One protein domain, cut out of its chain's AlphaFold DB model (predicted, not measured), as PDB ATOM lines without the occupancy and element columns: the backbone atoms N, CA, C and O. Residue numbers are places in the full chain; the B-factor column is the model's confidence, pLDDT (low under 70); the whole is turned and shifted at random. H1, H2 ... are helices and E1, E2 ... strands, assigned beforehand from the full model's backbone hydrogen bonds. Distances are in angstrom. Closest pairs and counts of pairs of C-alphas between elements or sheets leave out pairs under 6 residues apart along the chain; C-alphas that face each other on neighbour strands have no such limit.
ATOM      1  N   ILE A  22     -54.547   3.551  20.040       93.25
ATOM      2  CA  ILE A  22     -53.812   4.515  19.216       93.25
ATOM      3  C   ILE A  22     -52.546   3.880  18.649       93.25
ATOM      4  O   ILE A  22     -51.908   3.057  19.305       93.25
ATOM      5  N   ARG A  23     -52.178   4.268  17.424       92.12
ATOM      6  CA  ARG A  23     -50.969   3.794  16.740       92.12
ATOM      7  C   ARG A  23     -49.704   4.326  17.403       92.12
ATOM      8  O   ARG A  23     -49.620   5.510  17.734       92.12
ATOM      9  N   ILE A  24     -48.704   3.455  17.507       93.50
ATOM     10  CA  ILE A  24     -47.340   3.846  17.850       93.50
ATOM     11  C   ILE A  24     -46.553   4.028  16.549       93.50
ATOM     12  O   ILE A  24     -46.491   3.115  15.722       93.50
ATOM     13  N   ILE A  25     -45.974   5.209  16.356       94.00
ATOM     14  CA  ILE A  25     -45.117   5.534  15.214       94.00
ATOM     15  C   ILE A  25     -43.664   5.503  15.673       94.00
ATOM     16  O   ILE A  25     -43.281   6.247  16.571       94.00
ATOM     17  N   TYR A  26     -42.862   4.637  15.062       93.69
ATOM     18  CA  TYR A  26     -41.429   4.515  15.337       93.69
ATOM     19  C   TYR A  26     -40.603   5.221  14.266       93.69
ATOM     20  O   TYR A  26     -41.080   5.440  13.150       93.69
ATOM     21  N   GLY A  27     -39.344   5.512  14.590       92.44
ATOM     22  CA  GLY A  27     -38.428   6.198  13.681       92.44
ATOM     23  C   GLY A  27     -38.359   7.701  13.918       92.44
ATOM     24  O   GLY A  27     -38.724   8.192  14.983       92.44
ATOM     25  N   SER A  28     -37.864   8.418  12.908       92.81
ATOM     26  CA  SER A  28     -37.863   9.880  12.876       92.81
ATOM     27  C   SER A  28     -39.163  10.364  12.225       92.81
ATOM     28  O   SER A  28     -39.337  10.169  11.017       92.81
ATOM     29  N   PRO A  29     -40.119  10.920  12.991       91.25
ATOM     30  CA  PRO A  29     -41.382  11.366  12.430       91.25
ATOM     31  C   PRO A  29     -41.203  12.684  11.657       91.25
ATOM     32  O   PRO A  29     -40.462  13.565  12.098       91.25
ATOM     33  N   PRO A  30     -41.932  12.890  10.548       93.69
ATOM     34  CA  PRO A  30     -42.067  14.217   9.962       93.69
ATOM     35  C   PRO A  30     -42.849  15.148  10.901       93.69
ATOM     36  O   PRO A  30     -43.661  14.695  11.713       93.69
ATOM     37  N   ILE A  31     -42.664  16.464  10.747       95.19
ATOM     38  CA  ILE A  31     -43.265  17.484  11.627       95.19
ATOM     39  C   ILE A  31     -44.785  17.335  11.774       95.19
ATOM     40  O   ILE A  31     -45.314  17.459  12.873       95.19
ATOM     41  N   ALA A  32     -45.495  16.980  10.700       95.06
ATOM     42  CA  ALA A  32     -46.939  16.760  10.744       95.06
ATOM     43  C   ALA A  32     -47.333  15.658  11.746       95.06
ATOM     44  O   ALA A  32     -48.283  15.824  12.506       95.06
ATOM     45  N   VAL A  33     -46.573  14.560  11.805       92.94
ATOM     46  CA  VAL A  33     -46.810  13.459  12.753       92.94
ATOM     47  C   VAL A  33     -46.463  13.886  14.178       92.94
ATOM     48  O   VAL A  33     -47.164  13.516  15.116       92.94
ATOM     49  N   TYR A  34     -45.429  14.711  14.343       94.25
ATOM     50  CA  TYR A  34     -45.101  15.296  15.640       94.25
ATOM     51  C   TYR A  34     -46.236  16.190  16.171       94.25
ATOM     52  O   TYR A  34     -46.618  16.073  17.333       94.25
ATOM     53  N   LEU A  35     -46.869  17.005  15.322       95.50
ATOM     54  CA  LEU A  35     -48.031  17.810  15.721       95.50
ATOM     55  C   LEU A  35     -49.234  16.942  16.133       95.50
ATOM     56  O   LEU A  35     -49.924  17.270  17.096       95.50
ATOM     57  N   LEU A  36     -49.477  15.817  15.450       92.12
ATOM     58  CA  LEU A  36     -50.515  14.852  15.847       92.12
ATOM     59  C   LEU A  36     -50.203  14.183  17.194       92.12
ATOM     60  O   LEU A  36     -51.117  13.874  17.962       92.12
ATOM     61  N   HIS A  37     -48.921  13.973  17.501       92.62
ATOM     62  CA  HIS A  37     -48.500  13.458  18.799       92.62
ATOM     63  C   HIS A  37     -48.833  14.436  19.926       92.62
ATOM     64  O   HIS A  37     -49.416  14.028  20.928       92.62
ATOM     65  N   LEU A  38     -48.556  15.729  19.728       92.19
ATOM     66  CA  LEU A  38     -48.914  16.778  20.690       92.19
ATOM     67  C   LEU A  38     -50.431  16.863  20.931       92.19
ATOM     68  O   LEU A  38     -50.862  17.197  22.030       92.19
ATOM     69  N   LYS A  39     -51.247  16.512  19.929       91.12
ATOM     70  CA  LYS A  39     -52.715  16.415  20.046       91.12
ATOM     71  C   LYS A  39     -53.209  15.107  20.682       91.12
ATOM     72  O   LYS A  39     -54.408  14.946  20.896       91.12
ATOM     73  N   GLY A  40     -52.323  14.151  20.970       87.88
ATOM     74  CA  GLY A  40     -52.693  12.846  21.530       87.88
ATOM     75  C   GLY A  40     -53.431  11.926  20.548       87.88
ATOM     76  O   GLY A  40     -54.171  11.028  20.975       87.88
ATOM     77  N   GLU A  41     -53.255  12.153  19.243       88.00
ATOM     78  CA  GLU A  41     -53.828  11.338  18.163       88.00
ATOM     79  C   GLU A  41     -52.912  10.172  17.764       88.00
ATOM     80  O   GLU A  41     -53.390   9.137  17.299       88.00
ATOM     81  N   VAL A  42     -51.602  10.312  17.997       91.12
ATOM     82  CA  VAL A  42     -50.587   9.263  17.812       91.12
ATOM     83  C   VAL A  42     -49.614   9.229  18.990       91.12
ATOM     84  O   VAL A  42     -49.398  10.229  19.676       91.12
ATOM     85  N   ILE A  43     -48.985   8.077  19.214       93.12
ATOM     86  CA  ILE A  43     -47.881   7.938  20.171       93.12
ATOM     87  C   ILE A  43     -46.577   7.808  19.393       93.12
ATOM     88  O   ILE A  43     -46.491   7.006  18.464       93.12
ATOM     89  N   LEU A  44     -45.556   8.569  19.776       94.06
ATOM     90  CA  LEU A  44     -44.209   8.373  19.254       94.06
ATOM     91  C   LEU A  44     -43.505   7.287  20.063       94.06
ATOM     92  O   LEU A  44     -43.451   7.328  21.292       94.06
ATOM     93  N   GLY A  45     -43.028   6.277  19.352       92.00
ATOM     94  CA  GLY A  45     -42.196   5.219  19.887       92.00
ATOM     95  C   GLY A  45     -40.717   5.583  19.833       92.00
ATOM     96  O   GLY A  45     -40.315   6.718  19.595       92.00
ATOM     97  N   GLN A  46     -39.892   4.569  20.044       89.56
ATOM     98  CA  GLN A  46     -38.439   4.697  20.002       89.56
ATOM     99  C   GLN A  46     -37.957   4.942  18.562       89.56
ATOM    100  O   GLN A  46     -38.642   4.615  17.590       89.56
ATOM    101  N   CYS A  47     -36.726   5.433  18.414       89.38
ATOM    102  CA  CYS A  47     -36.110   5.645  17.100       89.38
ATOM    103  C   CYS A  47     -36.017   4.348  16.266       89.38
ATOM    104  O   CYS A  47     -36.088   4.384  15.042       89.38
ATOM    105  N   ARG A  48     -35.910   3.178  16.907       89.25
ATOM    106  CA  ARG A  48     -35.919   1.878  16.221       89.25
ATOM    107  C   ARG A  48     -37.033   0.987  16.760       89.25
ATOM    108  O   ARG A  48     -37.200   0.868  17.973       89.25
ATOM    109  N   SER A  49     -37.746   0.324  15.854       90.69
ATOM    110  CA  SER A  49     -38.651  -0.787  16.163       90.69
ATOM    111  C   SER A  49     -38.025  -2.119  15.764       90.69
ATOM    112  O   SER A  49     -37.336  -2.215  14.751       90.69
ATOM    113  N   ASN A  50     -38.332  -3.166  16.517       88.88
ATOM    114  CA  ASN A  50     -38.062  -4.560  16.175       88.88
ATOM    115  C   ASN A  50     -39.384  -5.333  15.997       88.88
ATOM    116  O   ASN A  50     -40.471  -4.779  16.163       88.88
ATOM    117  N   LYS A  51     -39.307  -6.629  15.673       88.06
ATOM    118  CA  LYS A  51     -40.494  -7.476  15.439       88.06
ATOM    119  C   LYS A  51     -41.436  -7.574  16.647       88.06
ATOM    120  O   LYS A  51     -42.631  -7.767  16.451       88.06
ATOM    121  N   SER A  52     -40.905  -7.412  17.857       88.38
ATOM    122  CA  SER A  52     -41.652  -7.478  19.119       88.38
ATOM    123  C   SER A  52     -42.160  -6.112  19.586       88.38
ATOM    124  O   SER A  52     -42.842  -6.022  20.603       88.38
ATOM    125  N   SER A  53     -41.826  -5.034  18.871       92.50
ATOM    126  CA  SER A  53     -42.239  -3.686  19.248       92.50
ATOM    127  C   SER A  53     -43.754  -3.545  19.099       92.50
ATOM    128  O   SER A  53     -44.297  -3.971  18.080       92.50
ATOM    129  N   PRO A  54     -44.465  -2.982  20.085       94.44
ATOM    130  CA  PRO A  54     -45.916  -2.873  20.020       94.44
ATOM    131  C   PRO A  54     -46.360  -1.937  18.895       94.44
ATOM    132  O   PRO A  54     -45.774  -0.876  18.705       94.44
ATOM    133  N   ASP A  55     -47.425  -2.301  18.189       93.94
ATOM    134  CA  ASP A  55     -48.024  -1.483  17.127       93.94
ATOM    135  C   ASP A  55     -49.028  -0.460  17.693       93.94
ATOM    136  O   ASP A  55     -49.309   0.568  17.066       93.94
ATOM    137  N   TRP A  56     -49.582  -0.747  18.874       94.62
ATOM    138  CA  TRP A  56     -50.668   0.018  19.481       94.62
ATOM    139  C   TRP A  56     -50.449   0.289  20.965       94.62
ATOM    140  O   TRP A  56     -49.821  -0.499  21.674       94.62
ATOM    141  N   HIS A  57     -51.044   1.385  21.427       94.25
ATOM    142  CA  HIS A  57     -51.130   1.801  22.818       94.25
ATOM    143  C   HIS A  57     -52.584   2.126  23.181       94.25
ATOM    144  O   HIS A  57     -53.273   2.832  22.445       94.25
ATOM    145  N   CYS A  58     -53.065   1.624  24.315       94.38
ATOM    146  CA  CYS A  58     -54.382   1.952  24.840       94.38
ATOM    147  C   CYS A  58     -54.300   3.206  25.711       94.38
ATOM    148  O   CYS A  58     -53.670   3.169  26.763       94.38
ATOM    149  N   LYS A  59     -55.025   4.268  25.342       92.25
ATOM    150  CA  LYS A  59     -55.117   5.480  26.175       92.25
ATOM    151  C   LYS A  59     -55.855   5.279  27.504       92.25
ATOM    152  O   LYS A  59     -55.700   6.097  28.396       92.25
ATOM    153  N   ALA A  60     -56.675   4.233  27.626       93.81
ATOM    154  CA  ALA A  60     -57.490   4.008  28.820       93.81
ATOM    155  C   ALA A  60     -56.741   3.250  29.927       93.81
ATOM    156  O   ALA A  60     -56.868   3.605  31.090       93.81
ATOM    157  N   CYS A  61     -55.968   2.210  29.584       93.81
ATOM    158  CA  CYS A  61     -55.242   1.395  30.573       93.81
ATOM    159  C   CYS A  61     -53.715   1.391  30.397       93.81
ATOM    160  O   CYS A  61     -53.003   0.746  31.156       93.81
TER     161      CYS A  61
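AT A GLANCE: This is residues 22 to 61 of the 78 residues of an uncharacterized protein of Desulfatibacillum aliphaticivorans (UniProt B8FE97). Little regular structure: a flat, mostly loop-built piece, with strand E1 near its middle, the short helix H1 to one side of it and the short strand E2 to the other. The 40 printed residues hold E1, H1 and E2 in that order; the class is mixed, with 15 residues in named elements. E1 and E2 make an antiparallel sheet. The whole is compact, with a radius of gyration of the C-alphas of 10.1 A and spans of 26 by 26 by 9 A.

HOW THE PARTS SIT: E1, residues 22 to 25, and E2, residues 56 to 58, are antiparallel neighbours at 139 degrees. The C-alphas of Arg 23 and Trp 56, which face each other, are 4.7 A apart. N 22 and O 57 are within hydrogen-bond range at 2.8 A. Residues 24 to 25 of E1 also form a short parallel pairing with residues 43 to 44. In H1, residues 31 to 38, every O i to N i+4 pair is within hydrogen-bond range.

IN THESE COORDINATES: E1 measures 9.6 A from C-alpha 22 at (-53.812, 4.515, 19.216), H1 10.7 A, and E2 6.8 A to C-alpha 58 at (-54.382, 1.952, 24.840).

THE WHOLE: The C-alphas farthest apart, of Pro 30 and Cys 61, are 27.6 A apart. The link from H1 to E2 is long, with 17 residues. The printed part has no cut, and no printed residue is under 70 in pLDDT.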